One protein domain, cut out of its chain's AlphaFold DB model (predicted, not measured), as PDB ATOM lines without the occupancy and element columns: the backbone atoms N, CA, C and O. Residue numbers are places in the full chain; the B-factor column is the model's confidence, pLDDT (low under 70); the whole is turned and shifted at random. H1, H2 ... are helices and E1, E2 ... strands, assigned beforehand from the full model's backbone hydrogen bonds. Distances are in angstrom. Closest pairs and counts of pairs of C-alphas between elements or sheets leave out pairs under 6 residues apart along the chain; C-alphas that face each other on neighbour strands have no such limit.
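This is residues 514 to 625 of the 1057 residues of the protein "PDZ domain-containing protein" of Acidobacteria bacterium RIFCSPLOWO2_12_FULL_60_22 (UniProt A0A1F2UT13). Two sheets stand face to face as a sandwich, one of four strands, E3 E2 E5 E6, the other of three, E4 E1 E7, and edge strands E3 and E4 come close to each other. H1, H2 and H3 only graze the three-stranded sheet, H1 near E4, H2 and H3 near E7, while the short H4 near the last printed residue comes close to E1. The printed part has 112 residues with four named helices and seven named strands, in the order E1 E2 E3 H1 H2 E4 E5 E6 H3 E7 H4; the four-stranded sheet is antiparallel, the other mixed, and the class is mixed, helices and strands. The whole is compact and rounded, with a radius of gyration of the C-alphas of 13.6 A and spans of 39 by 34 by 23 A.

E1, residues 514 to 520, is an inner strand with two neighbours, E4, residues 570 to 578, antiparallel, and E7, residues 618 to 620, parallel. N 516 and O 574 are 2.9 A apart, and N 517 and O 619 2.8 A, both within hydrogen-bond range. E2, residues 526 to 529, and E3, residues 532 to 536, form a hairpin, with N 527 and O 535 at 2.9 A. E5, residues 583 to 589, and E6, residues 598 to 603, form another, with N 586 and O 600 at 2.8 A; E2 and E5 are antiparallel, with N 528 and O 587 at 2.8 A. This sheet is strongly twisted; its strands stand at 30 degrees to those of the other sheet. The closest C-alphas of E3 and E4, Glu 536 and Ala 572, are 5.4 A apart. H1, residues 540 to 546, and H2, residues 549 to 561, are close but not clearly touching, closest C-alphas Glu 544 and Arg 552 at 6.0 A, at a shallow tilt of 22 degrees, opposite ways. The closest C-alphas of H3, residues 606 to 614, and E7 are Ile 612 and Phe 619, 5.7 A; those of H4, residues 621 to 624, and E1 are Phe 621 and Val 518, 5.4 A. Every O i to N i+4 pair is within hydrogen-bond range in H2 and H3, 2 of 3 in H1; H4 is too short for one.

E1 begins at C-alpha 514 (16.909, -35.015, -8.819) and is 19.3 A long. H2 measures 18.4 A, E4 23.5 A with a bend of 54 degrees at residue 575, E5 19.3 A and E6 16.4 A. H4 ends at C-alpha 624 (21.580, -50.484, -10.722).

The two C-alphas farthest apart, Asn 594 and Gly 614, are 39.6 A apart. The printed part has no cut, and no link is long. Mean pLDDT of the printed part is 84.4; residues 567, 580 to 582 and 592 to 593 are under 70.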
ATOM      1  N   ILE A 514      17.082 -33.657  -8.292       86.00
ATOM      2  CA  ILE A 514      16.909 -35.015  -8.819       86.00
ATOM      3  C   ILE A 514      16.313 -35.941  -7.756       86.00
ATOM      4  O   ILE A 514      16.434 -35.703  -6.553       86.00
ATOM      5  N   GLN A 515      15.671 -37.015  -8.210       87.12
ATOM      6  CA  GLN A 515      15.207 -38.107  -7.361       87.12
ATOM      7  C   GLN A 515      16.231 -39.240  -7.422       87.12
ATOM      8  O   GLN A 515      16.416 -39.868  -8.466       87.12
ATOM      9  N   LEU A 516      16.914 -39.492  -6.308       89.56
ATOM     10  CA  LEU A 516      17.927 -40.538  -6.204       89.56
ATOM     11  C   LEU A 516      17.248 -41.882  -5.900       89.56
ATOM     12  O   LEU A 516      16.633 -42.055  -4.848       89.56
ATOM     13  N   ILE A 517      17.387 -42.834  -6.819       92.00
ATOM     14  CA  ILE A 517      16.895 -44.206  -6.695       92.00
ATOM     15  C   ILE A 517      18.035 -45.091  -6.196       92.00
ATOM     16  O   ILE A 517      19.025 -45.295  -6.899       92.00
ATOM     17  N   VAL A 518      17.887 -45.640  -4.993       93.31
ATOM     18  CA  VAL A 518      18.838 -46.586  -4.389       93.31
ATOM     19  C   VAL A 518      18.224 -47.976  -4.399       93.31
ATOM     20  O   VAL A 518      17.130 -48.138  -3.869       93.31
ATOM     21  N   LEU A 519      18.930 -48.977  -4.932       93.44
ATOM     22  CA  LEU A 519      18.496 -50.379  -4.918       93.44
ATOM     23  C   LEU A 519      19.276 -51.198  -3.881       93.44
ATOM     24  O   LEU A 519      20.475 -50.991  -3.691       93.44
ATOM     25  N   SER A 520      18.616 -52.156  -3.235       91.62
ATOM     26  CA  SER A 520      19.178 -52.951  -2.138       91.62
ATOM     27  C   SER A 520      18.655 -54.390  -2.139       91.62
ATOM     28  O   SER A 520      17.493 -54.638  -2.468       91.62
ATOM     29  N   LYS A 521      19.505 -55.340  -1.716       85.50
ATOM     30  CA  LYS A 521      19.069 -56.686  -1.278       85.50
ATOM     31  C   LYS A 521      18.736 -56.734   0.215       85.50
ATOM     32  O   LYS A 521      18.054 -57.647   0.669       85.50
ATOM     33  N   THR A 522      19.249 -55.785   0.992       86.25
ATOM     34  CA  THR A 522      18.970 -55.660   2.422       86.25
ATOM     35  C   THR A 522      17.635 -54.923   2.601       86.25
ATOM     36  O   THR A 522      17.559 -53.752   2.224       86.25
ATOM     37  N   PRO A 523      16.589 -55.553   3.170       87.81
ATOM     38  CA  PRO A 523      15.329 -54.869   3.453       87.81
ATOM     39  C   PRO A 523      15.545 -53.794   4.515       87.81
ATOM     40  O   PRO A 523      16.347 -54.005   5.435       87.81
ATOM     41  N   ASN A 524      14.799 -52.691   4.438       90.06
ATOM     42  CA  ASN A 524      14.827 -51.610   5.428       90.06
ATOM     43  C   ASN A 524      16.246 -51.037   5.622       90.06
ATOM     44  O   ASN A 524      16.706 -50.811   6.741       90.06
ATOM     45  N   LEU A 525      16.991 -50.890   4.519       93.31
ATOM     46  CA  LEU A 525      18.299 -50.249   4.508       93.31
ATOM     47  C   LEU A 525      18.097 -48.734   4.592       93.31
ATOM     48  O   LEU A 525      17.476 -48.138   3.710       93.31
ATOM     49  N   GLN A 526      18.629 -48.114   5.637       94.75
ATOM     50  CA  GLN A 526      18.563 -46.671   5.838       94.75
ATOM     51  C   GLN A 526      19.633 -45.989   4.980       94.75
ATOM     52  O   GLN A 526      20.802 -46.392   4.979       94.75
ATOM     53  N   VAL A 527      19.237 -44.932   4.271       94.00
ATOM     54  CA  VAL A 527      20.136 -44.123   3.441       94.00
ATOM     55  C   VAL A 527      20.347 -42.764   4.095       94.00
ATOM     56  O   VAL A 527      19.400 -41.997   4.284       94.00
ATOM     57  N   PHE A 528      21.599 -42.458   4.411       92.25
ATOM     58  CA  PHE A 528      22.031 -41.210   5.023       92.25
ATOM     59  C   PHE A 528      22.785 -40.349   4.007       92.25
ATOM     60  O   PHE A 528      23.669 -40.831   3.297       92.25
ATOM     61  N   ILE A 529      22.450 -39.059   3.976       89.12
ATOM     62  CA  ILE A 529      23.115 -38.031   3.169       89.12
ATOM     63  C   ILE A 529      23.378 -36.844   4.096       89.12
ATOM     64  O   ILE A 529      22.453 -36.388   4.773       89.12
ATOM     65  N   GLU A 530      24.625 -36.368   4.155       84.56
ATOM     66  CA  GLU A 530      25.074 -35.355   5.135       84.56
ATOM     67  C   GLU A 530      24.780 -35.782   6.596       84.56
ATOM     68  O   GLU A 530      24.282 -34.997   7.402       84.56
ATOM     69  N   GLU A 531      25.011 -37.063   6.913       83.75
ATOM     70  CA  GLU A 531      24.679 -37.734   8.190       83.75
ATOM     71  C   GLU A 531      23.206 -37.683   8.641       83.75
ATOM     72  O   GLU A 531      22.864 -38.174   9.716       83.75
ATOM     73  N   LYS A 532      22.293 -37.184   7.804       88.56
ATOM     74  CA  LYS A 532      20.845 -37.227   8.048       88.56
ATOM     75  C   LYS A 532      20.223 -38.374   7.264       88.56
ATOM     76  O   LYS A 532      20.479 -38.500   6.068       88.56
ATOM     77  N   GLN A 533      19.379 -39.183   7.904       92.19
ATOM     78  CA  GLN A 533      18.574 -40.181   7.194       92.19
ATOM     79  C   GLN A 533      17.646 -39.453   6.208       92.19
ATOM     80  O   GLN A 533      16.913 -38.542   6.595       92.19
ATOM     81  N   ARG A 534      17.720 -39.813   4.922       91.25
ATOM     82  CA  ARG A 534      16.915 -39.225   3.833       91.25
ATOM     83  C   ARG A 534      15.944 -40.212   3.190       91.25
ATOM     84  O   ARG A 534      15.065 -39.786   2.454       91.25
ATOM     85  N   GLY A 535      16.096 -41.504   3.463       90.31
ATOM     86  CA  GLY A 535      15.192 -42.541   2.982       90.31
ATOM     87  C   GLY A 535      15.489 -43.901   3.600       90.31
ATOM     88  O   GLY A 535      16.480 -44.077   4.312       90.31
ATOM     89  N   GLU A 536      14.622 -44.859   3.304       93.50
ATOM     90  CA  GLU A 536      14.728 -46.259   3.707       93.50
ATOM     91  C   GLU A 536      14.234 -47.143   2.552       93.50
ATOM     92  O   GLU A 536      13.345 -46.735   1.803       93.50
ATOM     93  N   THR A 537      14.841 -48.316   2.343       92.94
ATOM     94  CA  THR A 537      14.514 -49.161   1.182       92.94
ATOM     95  C   THR A 537      13.319 -50.088   1.436       92.94
ATOM     96  O   THR A 537      13.418 -51.073   2.178       92.94
ATOM     97  N   GLU A 538      12.222 -49.847   0.729       91.75
ATOM     98  CA  GLU A 538      10.979 -50.623   0.767       91.75
ATOM     99  C   GLU A 538      10.874 -51.603  -0.426       91.75
ATOM    100  O   GLU A 538      11.569 -51.414  -1.425       91.75
ATOM    101  N   PRO A 539      10.011 -52.640  -0.379       92.19
ATOM    102  CA  PRO A 539       9.761 -53.515  -1.528       92.19
ATOM    103  C   PRO A 539       9.294 -52.741  -2.770       92.19
ATOM    104  O   PRO A 539       8.471 -51.831  -2.653       92.19
ATOM    105  N   LEU A 540       9.739 -53.150  -3.968       87.88
ATOM    106  CA  LEU A 540       9.389 -52.478  -5.235       87.88
ATOM    107  C   LEU A 540       7.882 -52.206  -5.389       87.88
ATOM    108  O   LEU A 540       7.495 -51.087  -5.724       87.88
ATOM    109  N   ALA A 541       7.034 -53.192  -5.089       84.81
ATOM    110  CA  ALA A 541       5.581 -53.062  -5.207       84.81
ATOM    111  C   ALA A 541       5.002 -51.915  -4.348       84.81
ATOM    112  O   ALA A 541       4.146 -51.172  -4.824       84.81
ATOM    113  N   SER A 542       5.500 -51.723  -3.120       86.56
ATOM    114  CA  SER A 542       5.067 -50.641  -2.219       86.56
ATOM    115  C   SER A 542       5.408 -49.258  -2.777       86.56
ATOM    116  O   SER A 542       4.641 -48.305  -2.635       86.56
ATOM    117  N   VAL A 543       6.553 -49.148  -3.452       85.75
ATOM    118  CA  VAL A 543       7.012 -47.903  -4.067       85.75
ATOM    119  C   VAL A 543       6.239 -47.606  -5.351       85.75
ATOM    120  O   VAL A 543       5.764 -46.485  -5.518       85.75
ATOM    121  N   GLU A 544       6.050 -48.595  -6.232       83.62
ATOM    122  CA  GLU A 544       5.358 -48.407  -7.515       83.62
ATOM    123  C   GLU A 544       3.937 -47.858  -7.361       83.62
ATOM    124  O   GLU A 544       3.522 -47.023  -8.169       83.62
ATOM    125  N   VAL A 545       3.203 -48.284  -6.326       83.94
ATOM    126  CA  VAL A 545       1.841 -47.804  -6.029       83.94
ATOM    127  C   VAL A 545       1.807 -46.288  -5.803       83.94
ATOM    128  O   VAL A 545       0.854 -45.640  -6.230       83.94
ATOM    129  N   ARG A 546       2.861 -45.709  -5.210       80.44
ATOM    130  CA  ARG A 546       2.960 -44.271  -4.892       80.44
ATOM    131  C   ARG A 546       3.494 -43.411  -6.050       80.44
ATOM    132  O   ARG A 546       3.446 -42.187  -5.963       80.44
ATOM    133  N   LEU A 547       4.010 -44.019  -7.122       78.56
ATOM    134  CA  LEU A 547       4.533 -43.306  -8.294       78.56
ATOM    135  C   LEU A 547       3.438 -42.982  -9.319       78.56
ATOM    136  O   LEU A 547       2.516 -43.772  -9.542       78.56
ATOM    137  N   THR A 548       3.588 -41.846 -10.009       77.88
ATOM    138  CA  THR A 548       2.752 -41.488 -11.165       77.88
ATOM    139  C   THR A 548       2.940 -42.488 -12.319       77.88
ATOM    140  O   THR A 548       3.987 -43.136 -12.405       77.88
ATOM    141  N   PRO A 549       1.979 -42.604 -13.259       78.75
ATOM    142  CA  PRO A 549       2.106 -43.520 -14.394       78.75
ATOM    143  C   PRO A 549       3.366 -43.298 -15.248       78.75
ATOM    144  O   PRO A 549       3.977 -44.279 -15.675       78.75
ATOM    145  N   SER A 550       3.800 -42.044 -15.454       75.50
ATOM    146  CA  SER A 550       5.033 -41.748 -16.201       75.50
ATOM    147  C   SER A 550       6.272 -42.228 -15.442       75.50
ATOM    148  O   SER A 550       7.026 -43.043 -15.967       75.50
ATOM    149  N   LEU A 551       6.423 -41.837 -14.170       78.56
ATOM    150  CA  LEU A 551       7.572 -42.213 -13.340       78.56
ATOM    151  C   LEU A 551       7.651 -43.726 -13.108       78.56
ATOM    152  O   LEU A 551       8.745 -44.281 -13.136       78.56
ATOM    153  N   ARG A 552       6.513 -44.416 -12.944       85.50
ATOM    154  CA  ARG A 552       6.462 -45.886 -12.859       85.50
ATOM    155  C   ARG A 552       6.955 -46.541 -14.153       85.50
ATOM    156  O   ARG A 552       7.706 -47.509 -14.096       85.50
ATOM    157  N   THR A 553       6.564 -46.006 -15.311       86.75
ATOM    158  CA  THR A 553       6.994 -46.518 -16.623       86.75
ATOM    159  C   THR A 553       8.493 -46.296 -16.835       86.75
ATOM    160  O   THR A 553       9.209 -47.239 -17.170       86.75
ATOM    161  N   THR A 554       8.994 -45.092 -16.546       86.25
ATOM    162  CA  THR A 554      10.425 -44.760 -16.628       86.25
ATOM    163  C   THR A 554      11.261 -45.601 -15.659       86.25
ATOM    164  O   THR A 554      12.281 -46.154 -16.065       86.25
ATOM    165  N   LEU A 555      10.812 -45.785 -14.409       87.12
ATOM    166  CA  LEU A 555      11.492 -46.638 -13.427       87.12
ATOM    167  C   LEU A 555      11.587 -48.093 -13.905       87.12
ATOM    168  O   LEU A 555      12.663 -48.680 -13.828       87.12
ATOM    169  N   ARG A 556      10.498 -48.670 -14.431       88.94
ATOM    170  CA  ARG A 556      10.511 -50.042 -14.971       88.94
ATOM    171  C   ARG A 556      11.506 -50.192 -16.118       88.94
ATOM    172  O   ARG A 556      12.327 -51.101 -16.070       88.94
ATOM    173  N   ALA A 557      11.505 -49.261 -17.074       89.50
ATOM    174  CA  ALA A 557      12.471 -49.257 -18.172       89.50
ATOM    175  C   ALA A 557      13.929 -49.128 -17.677       89.50
ATOM    176  O   ALA A 557      14.827 -49.761 -18.225       89.50
ATOM    177  N   MET A 558      14.177 -48.353 -16.615       88.81
ATOM    178  CA  MET A 558      15.506 -48.231 -15.996       88.81
ATOM    179  C   MET A 558      15.953 -49.522 -15.288       88.81
ATOM    180  O   MET A 558      17.122 -49.888 -15.388       88.81
ATOM    181  N   LEU A 559      15.046 -50.223 -14.597       89.25
ATOM    182  CA  LEU A 559      15.336 -51.516 -13.957       89.25
ATOM    183  C   LEU A 559      15.586 -52.626 -14.989       89.25
ATOM    184  O   LEU A 559      16.500 -53.433 -14.813       89.25
ATOM    185  N   GLU A 560      14.824 -52.628 -16.086       89.56
ATOM    186  CA  GLU A 560      15.003 -53.538 -17.221       89.56
ATOM    187  C   GLU A 560      16.351 -53.305 -17.923       89.56
ATOM    188  O   GLU A 560      17.119 -54.248 -18.101       89.56
ATOM    189  N   GLN A 561      16.707 -52.046 -18.217       87.50
ATOM    190  CA  GLN A 561      18.025 -51.681 -18.764       87.50
ATOM    191  C   GLN A 561      19.190 -52.075 -17.844       87.50
ATOM    192  O   GLN A 561      20.268 -52.409 -18.332       87.50
ATOM    193  N   ALA A 562      18.985 -52.050 -16.524       82.69
ATOM    194  CA  ALA A 562      19.972 -52.489 -15.539       82.69
ATOM    195  C   ALA A 562      19.999 -54.019 -15.321       82.69
ATOM    196  O   ALA A 562      20.833 -54.504 -14.558       82.69
ATOM    197  N   ASN A 563      19.109 -54.781 -15.972       87.75
ATOM    198  CA  ASN A 563      18.920 -56.224 -15.777       87.75
ATOM    199  C   ASN A 563      18.654 -56.613 -14.303       87.75
ATOM    200  O   ASN A 563      19.178 -57.606 -13.792       87.75
ATOM    201  N   VAL A 564      17.847 -55.809 -13.597       82.44
ATOM    202  CA  VAL A 564      17.515 -56.017 -12.180       82.44
ATOM    203  C   VAL A 564      16.057 -56.450 -12.027       82.44
ATOM    204  O   VAL A 564      15.134 -55.669 -12.243       82.44
ATOM    205  N   SER A 565      15.838 -57.684 -11.568       78.88
ATOM    206  CA  SER A 565      14.500 -58.219 -11.279       78.88
ATOM    207  C   SER A 565      14.509 -59.217 -10.120       78.88
ATOM    208  O   SER A 565      15.508 -59.903  -9.903       78.88
ATOM    209  N   GLY A 566      13.379 -59.363  -9.424       70.81
ATOM    210  CA  GLY A 566      13.146 -60.449  -8.464       70.81
ATOM    211  C   GLY A 566      12.302 -60.034  -7.250       70.81
ATOM    212  O   GLY A 566      12.216 -58.848  -6.937       70.81
ATOM    213  N   PRO A 567      11.700 -61.000  -6.528       58.94
ATOM    214  CA  PRO A 567      10.780 -60.727  -5.417       58.94
ATOM    215  C   PRO A 567      11.452 -60.167  -4.149       58.94
ATOM    216  O   PRO A 567      10.758 -59.716  -3.246       58.94
ATOM    217  N   GLY A 568      12.789 -60.189  -4.071       73.31
ATOM    218  CA  GLY A 568      13.579 -59.631  -2.964       73.31
ATOM    219  C   GLY A 568      14.205 -58.261  -3.257       73.31
ATOM    220  O   GLY A 568      15.178 -57.896  -2.602       73.31
ATOM    221  N   LEU A 569      13.722 -57.536  -4.273       86.62
ATOM    222  CA  LEU A 569      14.240 -56.214  -4.629       86.62
ATOM    223  C   LEU A 569      13.605 -55.118  -3.762       86.62
ATOM    224  O   LEU A 569      12.397 -54.874  -3.838       86.62
ATOM    225  N   HIS A 570      14.442 -54.415  -3.001       92.19
ATOM    226  CA  HIS A 570      14.057 -53.212  -2.269       92.19
ATOM    227  C   HIS A 570      14.639 -51.960  -2.936       92.19
ATOM    228  O   HIS A 570      15.768 -51.992  -3.433       92.19
ATOM    229  N   LEU A 571      13.905 -50.845  -2.903       93.44
ATOM    230  CA  LEU A 571      14.426 -49.530  -3.272       93.44
ATOM    231  C   LEU A 571      14.002 -48.416  -2.316       93.44
ATOM    232  O   LEU A 571      12.935 -48.467  -1.710       93.44
ATOM    233  N   ALA A 572      14.829 -47.378  -2.244       91.38
ATOM    234  CA  ALA A 572      14.463 -46.079  -1.696       91.38
ATOM    235  C   ALA A 572      14.373 -45.060  -2.841       91.38
ATOM    236  O   ALA A 572      15.250 -45.024  -3.707       91.38
ATOM    237  N   VAL A 573      13.340 -44.216  -2.812       89.62
ATOM    238  CA  VAL A 573      13.244 -43.005  -3.639       89.62
ATOM    239  C   VAL A 573      13.541 -41.829  -2.724       89.62
ATOM    240  O   VAL A 573      12.755 -41.536  -1.826       89.62
ATOM    241  N   ILE A 574      14.686 -41.183  -2.918       88.69
ATOM    242  CA  ILE A 574      15.108 -40.041  -2.106       88.69
ATOM    243  C   ILE A 574      14.826 -38.768  -2.914       88.69
ATOM    244  O   ILE A 574      15.488 -38.547  -3.935       88.69
ATOM    245  N   PRO A 575      13.825 -37.962  -2.520       83.38
ATOM    246  CA  PRO A 575      13.429 -36.772  -3.261       83.38
ATOM    247  C   PRO A 575      14.404 -35.612  -3.036       83.38
ATOM    248  O   PRO A 575      15.217 -35.622  -2.111       83.38
ATOM    249  N   ASP A 576      14.255 -34.576  -3.863       77.50
ATOM    250  CA  ASP A 576      14.830 -33.244  -3.646       77.50
ATOM    251  C   ASP A 576      16.360 -33.182  -3.468       77.50
ATOM    252  O   ASP A 576      16.872 -32.231  -2.875       77.50
ATOM    253  N   LEU A 577      17.116 -34.144  -4.011       82.12
ATOM    254  CA  LEU A 577      18.577 -34.085  -3.975       82.12
ATOM    255  C   LEU A 577      19.044 -32.927  -4.880       82.12
ATOM    256  O   LEU A 577      18.808 -32.986  -6.090       82.12
ATOM    257  N   PRO A 578      19.668 -31.861  -4.343       75.81
ATOM    258  CA  PRO A 578      19.986 -30.680  -5.133       75.81
ATOM    259  C   PRO A 578      21.116 -30.972  -6.119       75.81
ATOM    260  O   PRO A 578      22.127 -31.579  -5.757       75.81
ATOM    261  N   VAL A 579      20.981 -30.474  -7.348       74.81
ATOM    262  CA  VAL A 579      22.049 -30.525  -8.349       74.81
ATOM    263  C   VAL A 579      23.143 -29.541  -7.946       74.81
ATOM    264  O   VAL A 579      23.083 -28.342  -8.210       74.81
ATOM    265  N   ARG A 580      24.154 -30.061  -7.252       65.00
ATOM    266  CA  ARG A 580      25.415 -29.377  -6.957       65.00
ATOM    267  C   ARG A 580      26.530 -30.171  -7.621       65.00
ATOM    268  O   ARG A 580      26.568 -31.388  -7.469       65.00
ATOM    269  N   SER A 581      27.431 -29.492  -8.329       50.84
ATOM    270  CA  SER A 581      28.528 -30.094  -9.106       50.84
ATOM    271  C   SER A 581      29.626 -30.683  -8.201       50.84
ATOM    272  O   SER A 581      30.740 -30.167  -8.134       50.84
ATOM    273  N   GLN A 582      29.289 -31.718  -7.429       66.31
ATOM    274  CA  GLN A 582      30.142 -32.367  -6.433       66.31
ATOM    275  C   GLN A 582      29.813 -33.860  -6.294       66.31
ATOM    276  O   GLN A 582      28.748 -34.340  -6.684       66.31
ATOM    277  N   THR A 583      30.742 -34.592  -5.684       77.56
ATOM    278  CA  THR A 583      30.540 -35.971  -5.239       77.56
ATOM    279  C   THR A 583      29.705 -35.990  -3.959       77.56
ATOM    280  O   THR A 583      30.136 -35.446  -2.944       77.56
ATOM    281  N   VAL A 584      28.543 -36.646  -3.975       83.44
ATOM    282  CA  VAL A 584      27.671 -36.779  -2.794       83.44
ATOM    283  C   VAL A 584      27.995 -38.084  -2.054       83.44
ATOM    284  O   VAL A 584      27.754 -39.155  -2.619       83.44
ATOM    285  N   PRO A 585      28.516 -38.048  -0.811       87.44
ATOM    286  CA  PRO A 585      28.697 -39.251  -0.007       87.44
ATOM    287  C   PRO A 585      27.339 -39.771   0.481       87.44
ATOM    288  O   PRO A 585      26.527 -39.027   1.034       87.44
ATOM    289  N   LEU A 586      27.113 -41.067   0.288       91.25
ATOM    290  CA  LEU A 586      25.926 -41.795   0.713       91.25
ATOM    291  C   LEU A 586      26.363 -42.868   1.713       91.25
ATOM    292  O   LEU A 586      27.099 -43.791   1.353       91.25
ATOM    293  N   ARG A 587      25.921 -42.753   2.969       93.44
ATOM    294  CA  ARG A 587      26.152 -43.780   3.992       93.44
ATOM    295  C   ARG A 587      24.920 -44.671   4.095       93.44
ATOM    296  O   ARG A 587      23.805 -44.192   4.279       93.44
ATOM    297  N   PHE A 588      25.135 -45.973   4.007       94.12
ATOM    298  CA  PHE A 588      24.120 -47.010   4.111       94.12
ATOM    299  C   PHE A 588      24.324 -47.757   5.419       94.12
ATOM    300  O   PHE A 588      25.434 -48.206   5.712       94.12
ATOM    301  N   ALA A 589      23.271 -47.873   6.218       91.06
ATOM    302  CA  ALA A 589      23.304 -48.600   7.480       91.06
ATOM    303  C   ALA A 589      21.941 -49.235   7.763       91.06
ATOM    304  O   ALA A 589      20.972 -49.023   7.032       91.06
ATOM    305  N   LYS A 590      21.885 -50.040   8.819       87.69
ATOM    306  CA  LYS A 590      20.644 -50.603   9.328       87.69
ATOM    307  C   LYS A 590      20.751 -50.741  10.841       87.69
ATOM    308  O   LYS A 590      21.541 -51.550  11.325       87.69
ATOM    309  N   ASP A 591      19.970 -49.948  11.564       77.69
ATOM    310  CA  ASP A 591      19.944 -49.988  13.025       77.69
ATOM    311  C   ASP A 591      19.619 -51.392  13.559       77.69
ATOM    312  O   ASP A 591      18.806 -52.129  12.996       77.69
ATOM    313  N   ASN A 592      20.275 -51.759  14.664       63.91
ATOM    314  CA  ASN A 592      20.154 -53.058  15.341       63.91
ATOM    315  C   ASN A 592      20.423 -54.297  14.458       63.91
ATOM    316  O   ASN A 592      20.082 -55.415  14.846       63.91
ATOM    317  N   ALA A 593      21.059 -54.129  13.295       62.78
ATOM    318  CA  ALA A 593      21.575 -55.231  12.496       62.78
ATOM    319  C   ALA A 593      23.085 -55.392  12.713       62.78
ATOM    320  O   ALA A 593      23.827 -54.415  12.756       62.78
ATOM    321  N   ASN A 594      23.549 -56.640  12.768       74.12
ATOM    322  CA  ASN A 594      24.969 -56.991  12.863       74.12
ATOM    323  C   ASN A 594      25.669 -56.823  11.498       74.12
ATOM    324  O   ASN A 594      26.250 -57.767  10.966       74.12
ATOM    325  N   LEU A 595      25.563 -55.633  10.901       81.44
ATOM    326  CA  LEU A 595      26.014 -55.290   9.553       81.44
ATOM    327  C   LEU A 595      26.893 -54.029   9.589       81.44
ATOM    328  O   LEU A 595      26.535 -53.033  10.212       81.44
ATOM    329  N   GLN A 596      28.033 -54.064   8.904       83.50
ATOM    330  CA  GLN A 596      28.943 -52.931   8.769       83.50
ATOM    331  C   GLN A 596      28.298 -51.825   7.918       83.50
ATOM    332  O   GLN A 596      27.864 -52.100   6.795       83.50
ATOM    333  N   PRO A 597      28.257 -50.564   8.389       88.25
ATOM    334  CA  PRO A 597      27.847 -49.438   7.560       88.25
ATOM    335  C   PRO A 597      28.759 -49.286   6.340       88.25
ATOM    336  O   PRO A 597      29.984 -49.313   6.458       88.25
ATOM    337  N   ARG A 598      28.167 -49.067   5.166       91.12
ATOM    338  CA  ARG A 598      28.894 -48.904   3.902       91.12
ATOM    339  C   ARG A 598      28.773 -47.466   3.423       91.12
ATOM    340  O   ARG A 598      27.673 -46.929   3.376       91.12
ATOM    341  N   VAL A 599      29.884 -46.844   3.038       91.12
ATOM    342  CA  VAL A 599      29.881 -45.512   2.413       91.12
ATOM    343  C   VAL A 599      30.214 -45.671   0.935       91.12
ATOM    344  O   VAL A 599      31.227 -46.274   0.588       91.12
ATOM    345  N   LEU A 600      29.351 -45.146   0.070       91.31
ATOM    346  CA  LEU A 600      29.605 -44.993  -1.363       91.31
ATOM    347  C   LEU A 600      29.440 -43.517  -1.739       91.31
ATOM    348  O   LEU A 600      29.076 -42.688  -0.908       91.31
ATOM    349  N   SER A 601      29.701 -43.188  -3.000       87.25
ATOM    350  CA  SER A 601      29.712 -41.809  -3.478       87.25
ATOM    351  C   SER A 601      29.026 -41.692  -4.833       87.25
ATOM    352  O   SER A 601      29.372 -42.410  -5.769       87.25
ATOM    353  N   ALA A 602      28.074 -40.770  -4.953       83.56
ATOM    354  CA  ALA A 602      27.438 -40.416  -6.216       83.56
ATOM    355  C   ALA A 602      28.187 -39.250  -6.875       83.56
ATOM    356  O   ALA A 602      28.109 -38.114  -6.410       83.56
ATOM    357  N   GLY A 603      28.918 -39.528  -7.955       81.31
ATOM    358  CA  GLY A 603      29.491 -38.492  -8.815       81.31
ATOM    359  C   GLY A 603      28.454 -38.009  -9.826       81.31
ATOM    360  O   GLY A 603      28.086 -38.767 -10.721       81.31
ATOM    361  N   ILE A 604      27.991 -36.766  -9.689       81.62
ATOM    362  CA  ILE A 604      27.036 -36.143 -10.615       81.62
ATOM    363  C   ILE A 604      27.832 -35.327 -11.644       81.62
ATOM    364  O   ILE A 604      28.358 -34.262 -11.325       81.62
ATOM    365  N   THR A 605      27.968 -35.849 -12.865       81.88
ATOM    366  CA  THR A 605      28.633 -35.174 -13.996       81.88
ATOM    367  C   THR A 605      27.613 -34.513 -14.924       81.88
ATOM    368  O   THR A 605      26.469 -34.954 -14.987       81.88
ATOM    369  N   GLU A 606      28.027 -33.516 -15.712       77.50
ATOM    370  CA  GLU A 606      27.163 -32.868 -16.722       77.50
ATOM    371  C   GLU A 606      26.534 -33.880 -17.698       77.50
ATOM    372  O   GLU A 606      25.332 -33.863 -17.940       77.50
ATOM    373  N   THR A 607      27.319 -34.855 -18.173       81.25
ATOM    374  CA  THR A 607      26.820 -35.941 -19.036       81.25
ATOM    375  C   THR A 607      25.725 -36.781 -18.374       81.25
ATOM    376  O   THR A 607      24.776 -37.196 -19.034       81.25
ATOM    377  N   LEU A 608      25.836 -37.021 -17.064       82.81
ATOM    378  CA  LEU A 608      24.843 -37.759 -16.292       82.81
ATOM    379  C   LEU A 608      23.601 -36.898 -16.015       82.81
ATOM    380  O   LEU A 608      22.496 -37.430 -15.982       82.81
ATOM    381  N   LEU A 609      23.753 -35.578 -15.860       81.94
ATOM    382  CA  LEU A 609      22.624 -34.657 -15.717       81.94
ATOM    383  C   LEU A 609      21.742 -34.636 -16.967       81.94
ATOM    384  O   LEU A 609      20.521 -34.649 -16.827       81.94
ATOM    385  N   ASP A 610      22.318 -34.694 -18.168       80.00
ATOM    386  CA  ASP A 610      21.537 -34.796 -19.407       80.00
ATOM    387  C   ASP A 610      20.777 -36.129 -19.519       80.00
ATOM    388  O   ASP A 610      19.598 -36.137 -19.888       80.00
ATOM    389  N   GLU A 611      21.382 -37.251 -19.108       82.19
ATOM    390  CA  GLU A 611      20.668 -38.531 -18.990       82.19
ATOM    391  C   GLU A 611      19.513 -38.468 -17.975       82.19
ATOM    392  O   GLU A 611      18.419 -38.971 -18.241       82.19
ATOM    393  N   ILE A 612      19.738 -37.852 -16.809       84.75
ATOM    394  CA  ILE A 612      18.713 -37.682 -15.769       84.75
ATOM    395  C   ILE A 612      17.585 -36.763 -16.266       84.75
ATOM    396  O   ILE A 612      16.412 -37.016 -15.974       84.75
ATOM    397  N   ARG A 613      17.906 -35.747 -17.079       80.50
ATOM    398  CA  ARG A 613      16.935 -34.839 -17.713       80.50
ATOM    399  C   ARG A 613      15.964 -35.607 -18.604       80.50
ATOM    400  O   ARG A 613      14.751 -35.447 -18.477       80.50
ATOM    401  N   GLY A 614      16.497 -36.503 -19.438       77.69
ATOM    402  CA  GLY A 614      15.710 -37.407 -20.281       77.69
ATOM    403  C   GLY A 614      14.868 -38.428 -19.502       77.69
ATOM    404  O   GLY A 614      13.882 -38.932 -20.036       77.69
ATOM    405  N   ARG A 615      15.211 -38.702 -18.236       82.25
ATOM    406  CA  ARG A 615      14.516 -39.631 -17.321       82.25
ATOM    407  C   ARG A 615      13.599 -38.919 -16.314       82.25
ATOM    408  O   ARG A 615      13.377 -39.416 -15.214       82.25
ATOM    409  N   GLU A 616      13.069 -37.748 -16.667       76.25
ATOM    410  CA  GLU A 616      12.152 -36.955 -15.824       76.25
ATOM    411  C   GLU A 616      12.727 -36.524 -14.454       76.25
ATOM    412  O   GLU A 616      11.962 -36.176 -13.554       76.25
ATOM    413  N   GLY A 617      14.055 -36.530 -14.276       80.00
ATOM    414  CA  GLY A 617      14.714 -36.253 -12.995       80.00
ATOM    415  C   GLY A 617      15.053 -37.494 -12.153       80.00
ATOM    416  O   GLY A 617      15.595 -37.342 -11.059       80.00
ATOM    417  N   LEU A 618      14.768 -38.712 -12.635       86.81
ATOM    418  CA  LEU A 618      15.126 -39.967 -11.959       86.81
ATOM    419  C   LEU A 618      16.603 -40.330 -12.187       86.81
ATOM    420  O   LEU A 618      17.045 -40.528 -13.320       86.81
ATOM    421  N   PHE A 619      17.352 -40.508 -11.098       89.06
ATOM    422  CA  PHE A 619      18.746 -40.947 -11.114       89.06
ATOM    423  C   PHE A 619      18.901 -42.320 -10.453       89.06
ATOM    424  O   PHE A 619      18.763 -42.450  -9.238       89.06
ATOM    425  N   LEU A 620      19.230 -43.348 -11.243       90.88
ATOM    426  CA  LEU A 620      19.551 -44.678 -10.720       90.88
ATOM    427  C   LEU A 620      20.978 -44.718 -10.163       90.88
ATOM    428  O   LEU A 620      21.954 -44.677 -10.916       90.88
ATOM    429  N   PHE A 621      21.094 -44.829  -8.841       90.50
ATOM    430  CA  PHE A 621      22.383 -44.928  -8.171       90.50
ATOM    431  C   PHE A 621      23.122 -46.225  -8.528       90.50
ATOM    432  O   PHE A 621      22.516 -47.243  -8.869       90.50
ATOM    433  N   ASN A 622      24.455 -46.176  -8.444       87.00
ATOM    434  CA  ASN A 622      25.371 -47.301  -8.661       87.00
ATOM    435  C   ASN A 622      25.122 -48.093  -9.965       87.00
ATOM    436  O   ASN A 622      25.389 -49.287 -10.029       87.00
ATOM    437  N   ARG A 623      24.564 -47.449 -11.005       83.94
ATOM    438  CA  ARG A 623      24.176 -48.085 -12.283       83.94
ATOM    439  C   ARG A 623      23.252 -49.310 -12.123       83.94
ATOM    440  O   ARG A 623      23.236 -50.181 -12.983       83.94
ATOM    441  N   GLY A 624      22.480 -49.369 -11.036       80.50
ATOM    442  CA  GLY A 624      21.580 -50.484 -10.722       80.50
ATOM    443  C   GLY A 624      22.214 -51.640  -9.939       80.50
ATOM    444  O   GLY A 624      21.498 -52.558  -9.544       80.50
ATOM    445  N   GLU A 625      23.516 -51.602  -9.643       87.44
ATOM    446  CA  GLU A 625      24.128 -52.574  -8.734       87.44
ATOM    447  C   GLU A 625      23.513 -52.482  -7.329       87.44
ATOM    448  O   GLU A 625      23.501 -51.427  -6.689       87.44
TER     449      GLU A 625